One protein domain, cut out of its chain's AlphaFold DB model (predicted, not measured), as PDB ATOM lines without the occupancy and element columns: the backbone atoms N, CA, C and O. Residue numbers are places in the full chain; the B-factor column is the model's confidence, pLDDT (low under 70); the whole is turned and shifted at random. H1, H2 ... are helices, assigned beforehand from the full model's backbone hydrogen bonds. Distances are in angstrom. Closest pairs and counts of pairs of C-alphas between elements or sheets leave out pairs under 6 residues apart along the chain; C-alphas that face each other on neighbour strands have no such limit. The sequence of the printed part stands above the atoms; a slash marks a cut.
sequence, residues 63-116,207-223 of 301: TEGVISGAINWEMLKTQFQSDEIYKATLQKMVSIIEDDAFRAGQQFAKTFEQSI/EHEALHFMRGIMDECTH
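Overview. This is residues 63 to 116 and 207 to 223 of the 301 residues of an uncharacterized protein of Graphocephala atropunctata (UniProt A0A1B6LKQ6). Short helices H1, H2 and H3 make an arc partly round the side-by-side pair H4 and H6, with H5 just past H4. The 71 printed residues have six named helices, H1 to H6, and no named strand: all helix. The whole is compact, radius of gyration of the C-alphas 11.9 A, spans 32 by 29 by 25 A.

Arrangement. H1, residues 66 to 70, touches no helix. H2, residues 73 to 82, only just touches H6, residues 207 to 222, through 207 to 210 alone, with 3 pairs of C-alphas within 8 A, closest Lys 77 and Ala 210, 6.8 A. H2 and H3, residues 84 to 91, only just touch, only at the corner: 3 such pairs, closest Phe 80 and Lys 87, 6.2 A. H4, residues 100 to 110, touches H6, the same way at a steep tilt of 36 degrees, only just past shallow; the closest C-alphas, Phe 102 and Gly 216, are 4.2 A apart. H5, residues 112 to 116, is close to but not clearly touching H4, closest C-alphas Phe 108 and Ser 115, 7.0 A. Every O i to N i+4 pair is within hydrogen-bond range in H2 to H6; H1 has 0 of 1, but 2 of 2 O i to N i+3 pairs.

Along the chain. H1 begins at C-alpha 66 (19.476, -3.394, -3.680); H6, 22.1 A long, ends at C-alpha 222 (35.947, -4.175, -11.333).

Size, cuts and confidence. Residues 117 to 206 are cut out; C-alphas 116 and 207 are 23.5 A apart. Residues 80 to 100, 113 to 116 and 207 to 208 have pLDDT under 70.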
ATOM      1  N   THR A  63      24.032  -7.078  -9.516       84.38
ATOM      2  CA  THR A  63      23.296  -8.307  -9.870       84.38
ATOM      3  C   THR A  63      22.486  -8.925  -8.736       84.38
ATOM      4  O   THR A  63      21.537  -9.646  -9.018       84.38
ATOM      5  N   GLU A  64      22.810  -8.629  -7.477       85.81
ATOM      6  CA  GLU A  64      22.134  -9.208  -6.302       85.81
ATOM      7  C   GLU A  64      21.738  -8.153  -5.262       85.81
ATOM      8  O   GLU A  64      20.753  -8.318  -4.546       85.81
ATOM      9  N   GLY A  65      22.490  -7.054  -5.165       85.69
ATOM     10  CA  GLY A  65      22.264  -6.009  -4.173       85.69
ATOM     11  C   GLY A  65      21.004  -5.193  -4.444       85.69
ATOM     12  O   GLY A  65      20.362  -5.333  -5.484       85.69
ATOM     13  N   VAL A  66      20.667  -4.263  -3.544       88.31
ATOM     14  CA  VAL A  66      19.476  -3.394  -3.680       88.31
ATOM     15  C   VAL A  66      19.415  -2.679  -5.040       88.31
ATOM     16  O   VAL A  66      18.329  -2.459  -5.574       88.31
ATOM     17  N   ILE A  67      20.569  -2.336  -5.627       85.25
ATOM     18  CA  ILE A  67      20.644  -1.644  -6.923       85.25
ATOM     19  C   ILE A  67      20.201  -2.546  -8.081       85.25
ATOM     20  O   ILE A  67      19.665  -2.025  -9.058       85.25
ATOM     21  N   SER A  68      20.326  -3.872  -7.965       85.69
ATOM     22  CA  SER A  68      19.821  -4.806  -8.981       85.69
ATOM     23  C   SER A  68      18.328  -4.599  -9.253       85.69
ATOM     24  O   SER A  68      17.909  -4.619 -10.406       85.69
ATOM     25  N   GLY A  69      17.530  -4.283  -8.227       82.81
ATOM     26  CA  GLY A  69      16.099  -4.005  -8.373       82.81
ATOM     27  C   GLY A  69      15.777  -2.701  -9.115       82.81
ATOM     28  O   GLY A  69      14.646  -2.513  -9.553       82.81
ATOM     29  N   ALA A  70      16.751  -1.798  -9.271       84.00
ATOM     30  CA  ALA A  70      16.597  -0.559 -10.037       84.00
ATOM     31  C   ALA A  70      16.975  -0.720 -11.520       84.00
ATOM     32  O   ALA A  70      16.707   0.175 -12.324       84.00
ATOM     33  N   ILE A  71      17.602  -1.838 -11.893       81.69
ATOM     34  CA  ILE A  71      17.998  -2.123 -13.271       81.69
ATOM     35  C   ILE A  71      16.791  -2.681 -14.028       81.69
ATOM     36  O   ILE A  71      16.126  -3.612 -13.577       81.69
ATOM     37  N   ASN A  72      16.512  -2.126 -15.210       84.88
ATOM     38  CA  ASN A  72      15.459  -2.637 -16.083       84.88
ATOM     39  C   ASN A  72      15.939  -3.899 -16.817       84.88
ATOM     40  O   ASN A  72      16.315  -3.857 -17.991       84.88
ATOM     41  N   TRP A  73      15.940  -5.022 -16.101       81.62
ATOM     42  CA  TRP A  73      16.369  -6.316 -16.628       81.62
ATOM     43  C   TRP A  73      15.556  -6.764 -17.839       81.62
ATOM     44  O   TRP A  73      16.128  -7.335 -18.761       81.62
ATOM     45  N   GLU A  74      14.260  -6.445 -17.898       79.19
ATOM     46  CA  GLU A  74      13.425  -6.773 -19.059       79.19
ATOM     47  C   GLU A  74      13.840  -5.994 -20.309       79.19
ATOM     48  O   GLU A  74      13.858  -6.552 -21.406       79.19
ATOM     49  N   MET A  75      14.239  -4.727 -20.167       81.12
ATOM     50  CA  MET A  75      14.800  -3.962 -21.282       81.12
ATOM     51  C   MET A  75      16.150  -4.530 -21.723       81.12
ATOM     52  O   MET A  75      16.329  -4.753 -22.917       81.12
ATOM     53  N   LEU A  76      17.069  -4.808 -20.792       75.19
ATOM     54  CA  LEU A  76      18.372  -5.406 -21.120       75.19
ATOM     55  C   LEU A  76      18.205  -6.755 -21.828       75.19
ATOM     56  O   LEU A  76      18.870  -7.032 -22.821       75.19
ATOM     57  N   LYS A  77      17.257  -7.564 -21.360       73.88
ATOM     58  CA  LYS A  77      16.862  -8.836 -21.966       73.88
ATOM     59  C   LYS A  77      16.262  -8.639 -23.350       73.88
ATOM     60  O   LYS A  77      16.649  -9.348 -24.271       73.88
ATOM     61  N   THR A  78      15.362  -7.672 -23.517       75.19
ATOM     62  CA  THR A  78      14.777  -7.351 -24.824       75.19
ATOM     63  C   THR A  78      15.870  -6.937 -25.796       75.19
ATOM     64  O   THR A  78      15.919  -7.489 -26.881       75.19
ATOM     65  N   GLN A  79      16.792  -6.059 -25.395       71.19
ATOM     66  CA  GLN A  79      17.919  -5.626 -26.225       71.19
ATOM     67  C   GLN A  79      18.853  -6.786 -26.582       71.19
ATOM     68  O   GLN A  79      19.231  -6.934 -27.741       71.19
ATOM     69  N   PHE A  80      19.165  -7.649 -25.611       67.69
ATOM     70  CA  PHE A  80      19.940  -8.868 -25.837       67.69
ATOM     71  C   PHE A  80      19.248  -9.829 -26.821       67.69
ATOM     72  O   PHE A  80      19.914 -10.529 -27.580       67.69
ATOM     73  N   GLN A  81      17.913  -9.872 -26.827       63.88
ATOM     74  CA  GLN A  81      17.124 -10.764 -27.681       63.88
ATOM     75  C   GLN A  81      16.816 -10.194 -29.069       63.88
ATOM     76  O   GLN A  81      16.793 -10.956 -30.034       63.88
ATOM     77  N   SER A  82      16.510  -8.899 -29.153       65.06
ATOM     78  CA  SER A  82      16.014  -8.229 -30.359       65.06
ATOM     79  C   SER A  82      17.118  -7.925 -31.353       65.06
ATOM     80  O   SER A  82      16.863  -7.815 -32.547       65.06
ATOM     81  N   ASP A  83      18.335  -7.752 -30.857       64.94
ATOM     82  CA  ASP A  83      19.472  -7.434 -31.692       64.94
ATOM     83  C   ASP A  83      20.176  -8.730 -32.105       64.94
ATOM     84  O   ASP A  83      20.937  -9.335 -31.343       64.94
ATOM     85  N   GLU A  84      19.886  -9.188 -33.328       58.19
ATOM     86  CA  GLU A  84      20.513 -10.386 -33.893       58.19
ATOM     87  C   GLU A  84      22.038 -10.263 -33.970       58.19
ATOM     88  O   GLU A  84      22.723 -11.284 -33.930       58.19
ATOM     89  N   ILE A  85      22.591  -9.045 -34.023       59.50
ATOM     90  CA  ILE A  85      24.035  -8.813 -34.062       59.50
ATOM     91  C   ILE A  85      24.630  -9.045 -32.674       59.50
ATOM     92  O   ILE A  85      25.616  -9.780 -32.565       59.50
ATOM     93  N   TYR A  86      24.025  -8.506 -31.608       60.34
ATOM     94  CA  TYR A  86      24.464  -8.817 -30.241       60.34
ATOM     95  C   TYR A  86      24.283 -10.300 -29.939       60.34
ATOM     96  O   TYR A  86      25.225 -10.949 -29.492       60.34
ATOM     97  N   LYS A  87      23.127 -10.873 -30.276       59.56
ATOM     98  CA  LYS A  87      22.857 -12.295 -30.066       59.56
ATOM     99  C   LYS A  87      23.832 -13.190 -30.828       59.56
ATOM    100  O   LYS A  87      24.381 -14.100 -30.228       59.56
ATOM    101  N   ALA A  88      24.106 -12.938 -32.110       57.62
ATOM    102  CA  ALA A  88      25.039 -13.749 -32.898       57.62
ATOM    103  C   ALA A  88      26.503 -13.549 -32.481       57.62
ATOM    104  O   ALA A  88      27.308 -14.474 -32.593       57.62
ATOM    105  N   THR A  89      26.864 -12.357 -31.999       57.62
ATOM    106  CA  THR A  89      28.206 -12.081 -31.464       57.62
ATOM    107  C   THR A  89      28.410 -12.792 -30.129       57.62
ATOM    108  O   THR A  89      29.440 -13.428 -29.931       57.62
ATOM    109  N   LEU A  90      27.403 -12.766 -29.255       58.94
ATOM    110  CA  LEU A  90      27.445 -13.393 -27.935       58.94
ATOM    111  C   LEU A  90      27.263 -14.916 -28.012       58.94
ATOM    112  O   LEU A  90      28.014 -15.637 -27.371       58.94
ATOM    113  N   GLN A  91      26.396 -15.433 -28.888       54.12
ATOM    114  CA  GLN A  91      26.259 -16.876 -29.159       54.12
ATOM    115  C   GLN A  91      27.535 -17.508 -29.726       54.12
ATOM    116  O   GLN A  91      27.748 -18.702 -29.560       54.12
ATOM    117  N   LYS A  92      28.395 -16.737 -30.403       55.41
ATOM    118  CA  LYS A  92      29.719 -17.220 -30.834       55.41
ATOM    119  C   LYS A  92      30.740 -17.259 -29.692       55.41
ATOM    120  O   LYS A  92      31.755 -17.932 -29.835       55.41
ATOM    121  N   MET A  93      30.492 -16.529 -28.603       46.00
ATOM    122  CA  MET A  93      31.342 -16.480 -27.407       46.00
ATOM    123  C   MET A  93      30.857 -17.426 -26.297       46.00
ATOM    124  O   MET A  93      31.655 -17.822 -25.454       46.00
ATOM    125  N   VAL A  94      29.575 -17.808 -26.307       46.06
ATOM    126  CA  VAL A  94      28.931 -18.684 -25.319       46.06
ATOM    127  C   VAL A  94      28.667 -20.051 -25.955       46.06
ATOM    128  O   VAL A  94      27.727 -20.212 -26.736       46.06
ATOM    129  N   SER A  95      29.487 -21.054 -25.631       45.38
ATOM    130  CA  SER A  95      29.057 -22.452 -25.756       45.38
ATOM    131  C   SER A  95      28.081 -22.798 -24.615       45.38
ATOM    132  O   SER A  95      27.858 -22.014 -23.704       45.38
ATOM    133  N   ILE A  96      27.363 -23.911 -24.699       47.94
ATOM    134  CA  ILE A  96      26.165 -24.167 -23.880       47.94
ATOM    135  C   ILE A  96      26.551 -24.801 -22.525       47.94
ATOM    136  O   ILE A  96      26.256 -25.968 -22.278       47.94
ATOM    137  N   ILE A  97      27.241 -24.064 -21.648       44.50
ATOM    138  CA  ILE A  97      27.544 -24.491 -20.264       44.50
ATOM    139  C   ILE A  97      27.197 -23.347 -19.294       44.50
ATOM    140  O   ILE A  97      27.373 -22.184 -19.629       44.50
ATOM    141  N   GLU A  98      26.689 -23.646 -18.092       48.66
ATOM    142  CA  GLU A  98      26.234 -22.640 -17.104       48.66
ATOM    143  C   GLU A  98      27.303 -21.580 -16.735       48.66
ATOM    144  O   GLU A  98      26.946 -20.439 -16.449       48.66
ATOM    145  N   ASP A  99      28.599 -21.906 -16.846       57.06
ATOM    146  CA  ASP A  99      29.734 -20.978 -16.667       57.06
ATOM    147  C   ASP A  99      30.137 -20.200 -17.941       57.06
ATOM    148  O   ASP A  99      30.937 -19.259 -17.879       57.06
ATOM    149  N   ASP A 100      29.615 -20.559 -19.116       67.69
ATOM    150  CA  ASP A 100      30.036 -19.955 -20.386       67.69
ATOM    151  C   ASP A 100      29.523 -18.525 -20.547       67.69
ATOM    152  O   ASP A 100      30.229 -17.694 -21.112       67.69
ATOM    153  N   ALA A 101      28.355 -18.184 -19.995       70.44
ATOM    154  CA  ALA A 101      27.845 -16.813 -20.037       70.44
ATOM    155  C   ALA A 101      28.747 -15.846 -19.254       70.44
ATOM    156  O   ALA A 101      29.106 -14.778 -19.754       70.44
ATOM    157  N   PHE A 102      29.184 -16.245 -18.056       73.12
ATOM    158  CA  PHE A 102      30.128 -15.470 -17.251       73.12
ATOM    159  C   PHE A 102      31.466 -15.289 -17.980       73.12
ATOM    160  O   PHE A 102      31.959 -14.169 -18.129       73.12
ATOM    161  N   ARG A 103      32.036 -16.380 -18.508       73.19
ATOM    162  CA  ARG A 103      33.311 -16.339 -19.243       73.19
ATOM    163  C   ARG A 103      33.209 -15.528 -20.534       73.19
ATOM    164  O   ARG A 103      34.140 -14.789 -20.855       73.19
ATOM    165  N   ALA A 104      32.086 -15.605 -21.241       73.31
ATOM    166  CA  ALA A 104      31.824 -14.775 -22.408       73.31
ATOM    167  C   ALA A 104      31.732 -13.293 -22.038       73.31
ATOM    168  O   ALA A 104      32.272 -12.462 -22.763       73.31
ATOM    169  N   GLY A 105      31.132 -12.954 -20.891       72.69
ATOM    170  CA  GLY A 105      31.134 -11.592 -20.355       72.69
ATOM    171  C   GLY A 105      32.550 -11.053 -20.156       72.69
ATOM    172  O   GLY A 105      32.877  -9.956 -20.610       72.69
ATOM    173  N   GLN A 106      33.432 -11.860 -19.563       76.50
ATOM    174  CA  GLN A 106      34.843 -11.497 -19.393       76.50
ATOM    175  C   GLN A 106      35.572 -11.326 -20.734       76.50
ATOM    176  O   GLN A 106      36.310 -10.361 -20.938       76.50
ATOM    177  N   GLN A 107      35.372 -12.252 -21.675       75.88
ATOM    178  CA  GLN A 107      35.990 -12.179 -23.003       75.88
ATOM    179  C   GLN A 107      35.504 -10.965 -23.796       75.88
ATOM    180  O   GLN A 107      36.308 -10.289 -24.445       75.88
ATOM    181  N   PHE A 108      34.211 -10.658 -23.711       74.19
ATOM    182  CA  PHE A 108      33.618  -9.477 -24.318       74.19
ATOM    183  C   PHE A 108      34.252  -8.199 -23.763       74.19
ATOM    184  O   PHE A 108      34.687  -7.352 -24.540       74.19
ATOM    185  N   ALA A 109      34.389  -8.086 -22.439       74.94
ATOM    186  CA  ALA A 109      35.031  -6.935 -21.808       74.94
ATOM    187  C   ALA A 109      36.495  -6.757 -22.262       74.94
ATOM    188  O   ALA A 109      36.906  -5.645 -22.592       74.94
ATOM    189  N   LYS A 110      37.265  -7.849 -22.375       76.19
ATOM    190  CA  LYS A 110      38.660  -7.818 -22.868       76.19
ATOM    191  C   LYS A 110      38.783  -7.407 -24.330       76.19
ATOM    192  O   LYS A 110      39.756  -6.770 -24.716       76.19
ATOM    193  N   THR A 111      37.820  -7.802 -25.154       74.56
ATOM    194  CA  THR A 111      37.839  -7.586 -26.608       74.56
ATOM    195  C   THR A 111      36.848  -6.513 -27.044       74.56
ATOM    196  O   THR A 111      36.437  -6.486 -28.205       74.56
ATOM    197  N   PHE A 112      36.461  -5.620 -26.131       70.69
ATOM    198  CA  PHE A 112      35.365  -4.673 -26.319       70.69
ATOM    199  C   PHE A 112      35.514  -3.819 -27.585       70.69
ATOM    200  O   PHE A 112      34.585  -3.738 -28.386       70.69
ATOM    201  N   GLU A 113      36.697  -3.243 -27.819       66.25
ATOM    202  CA  GLU A 113      36.963  -2.399 -28.995       66.25
ATOM    203  C   GLU A 113      36.778  -3.164 -30.312       66.25
ATOM    204  O   GLU A 113      36.114  -2.690 -31.233       66.25
ATOM    205  N   GLN A 114      37.302  -4.390 -30.381       64.88
ATOM    206  CA  GLN A 114      37.174  -5.263 -31.549       64.88
ATOM    207  C   GLN A 114      35.742  -5.783 -31.716       64.88
ATOM    208  O   GLN A 114      35.274  -5.967 -32.839       64.88
ATOM    209  N   SER A 115      35.043  -6.014 -30.608       58.09
ATOM    210  CA  SER A 115      33.651  -6.460 -30.592       58.09
ATOM    211  C   SER A 115      32.721  -5.365 -31.112       58.09
ATOM    212  O   SER A 115      31.879  -5.648 -31.957       58.09
ATOM    213  N   ILE A 116      32.923  -4.104 -30.713       60.94
ATOM    214  CA  ILE A 116      32.158  -2.961 -31.236       60.94
ATOM    215  C   ILE A 116      32.514  -2.636 -32.689       60.94
ATOM    216  O   ILE A 116      31.622  -2.291 -33.463       60.94
ATOM    217  N   GLU A 207      17.050 -15.579 -18.089       63.53
ATOM    218  CA  GLU A 207      17.313 -14.463 -17.165       63.53
ATOM    219  C   GLU A 207      18.599 -14.729 -16.386       63.53
ATOM    220  O   GLU A 207      19.363 -13.808 -16.118       63.53
ATOM    221  N   HIS A 208      18.869 -16.003 -16.109       69.19
ATOM    222  CA  HIS A 208      20.123 -16.461 -15.533       69.19
ATOM    223  C   HIS A 208      21.317 -16.152 -16.452       69.19
ATOM    224  O   HIS A 208      22.318 -15.614 -15.993       69.19
ATOM    225  N   GLU A 209      21.196 -16.405 -17.757       73.31
ATOM    226  CA  GLU A 209      22.276 -16.198 -18.733       73.31
ATOM    227  C   GLU A 209      22.689 -14.722 -18.877       73.31
ATOM    228  O   GLU A 209      23.870 -14.394 -18.759       73.31
ATOM    229  N   ALA A 210      21.728 -13.812 -19.067       74.62
ATOM    230  CA  ALA A 210      22.021 -12.380 -19.192       74.62
ATOM    231  C   ALA A 210      22.623 -11.802 -17.899       74.62
ATOM    232  O   ALA A 210      23.527 -10.965 -17.941       74.62
ATOM    233  N   LEU A 211      22.146 -12.277 -16.747       78.44
ATOM    234  CA  LEU A 211      22.659 -11.874 -15.445       78.44
ATOM    235  C   LEU A 211      24.099 -12.364 -15.246       78.44
ATOM    236  O   LEU A 211      24.959 -11.563 -14.884       78.44
ATOM    237  N   HIS A 212      24.401 -13.630 -15.549       79.12
ATOM    238  CA  HIS A 212      25.764 -14.177 -15.480       79.12
ATOM    239  C   HIS A 212      26.723 -13.511 -16.464       79.12
ATOM    240  O   HIS A 212      27.863 -13.221 -16.106       79.12
ATOM    241  N   PHE A 213      26.260 -13.183 -17.668       79.94
ATOM    242  CA  PHE A 213      27.038 -12.401 -18.624       79.94
ATOM    243  C   PHE A 213      27.407 -11.018 -18.067       79.94
ATOM    244  O   PHE A 213      28.575 -10.620 -18.093       79.94
ATOM    245  N   MET A 214      26.437 -10.313 -17.477       82.00
ATOM    246  CA  MET A 214      26.684  -9.034 -16.809       82.00
ATOM    247  C   MET A 214      27.620  -9.174 -15.605       82.00
ATOM    248  O   MET A 214      28.483  -8.316 -15.420       82.00
ATOM    249  N   ARG A 215      27.510 -10.255 -14.820       85.06
ATOM    250  CA  ARG A 215      28.473 -10.565 -13.749       85.06
ATOM    251  C   ARG A 215      29.884 -10.713 -14.296       85.06
ATOM    252  O   ARG A 215      30.798 -10.118 -13.738       85.06
ATOM    253  N   GLY A 216      30.045 -11.433 -15.404       79.88
ATOM    254  CA  GLY A 216      31.326 -11.614 -16.080       79.88
ATOM    255  C   GLY A 216      31.956 -10.294 -16.518       79.88
ATOM    256  O   GLY A 216      33.128 -10.051 -16.239       79.88
ATOM    257  N   ILE A 217      31.171  -9.405 -17.138       82.31
ATOM    258  CA  ILE A 217      31.634  -8.057 -17.508       82.31
ATOM    259  C   ILE A 217      32.052  -7.267 -16.266       82.31
ATOM    260  O   ILE A 217      33.135  -6.682 -16.232       82.31
ATOM    261  N   MET A 218      31.191  -7.227 -15.247       86.06
ATOM    262  CA  MET A 218      31.442  -6.437 -14.043       86.06
ATOM    263  C   MET A 218      32.664  -6.949 -13.286       86.06
ATOM    264  O   MET A 218      33.489  -6.142 -12.865       86.06
ATOM    265  N   ASP A 219      32.826  -8.262 -13.146       86.44
ATOM    266  CA  ASP A 219      34.006  -8.843 -12.510       86.44
ATOM    267  C   ASP A 219      35.266  -8.570 -13.320       86.44
ATOM    268  O   ASP A 219      36.266  -8.155 -12.744       86.44
ATOM    269  N   GLU A 220      35.234  -8.708 -14.645       84.25
ATOM    270  CA  GLU A 220      36.406  -8.388 -15.459       84.25
ATOM    271  C   GLU A 220      36.847  -6.930 -15.271       84.25
ATOM    272  O   GLU A 220      38.031  -6.654 -15.083       84.25
ATOM    273  N   CYS A 221      35.898  -5.994 -15.252       84.00
ATOM    274  CA  CYS A 221      36.209  -4.570 -15.172       84.00
ATOM    275  C   CYS A 221      36.427  -4.034 -13.750       84.00
ATOM    276  O   CYS A 221      36.974  -2.940 -13.609       84.00
ATOM    277  N   THR A 222      35.963  -4.727 -12.704       89.62
ATOM    278  CA  THR A 222      35.947  -4.175 -11.333       89.62
ATOM    279  C   THR A 222      36.585  -5.072 -10.284       89.62
ATOM    280  O   THR A 222      36.905  -4.588  -9.201       89.62
ATOM    281  N   HIS A 223      36.823  -6.354 -10.562       92.25
ATOM    282  CA  HIS A 223      37.378  -7.241  -9.549       92.25
ATOM    283  C   HIS A 223      38.824  -6.847  -9.210       92.25
ATOM    284  O   HIS A 223      39.695  -6.830 -10.075       92.25
TER     285      HIS A 223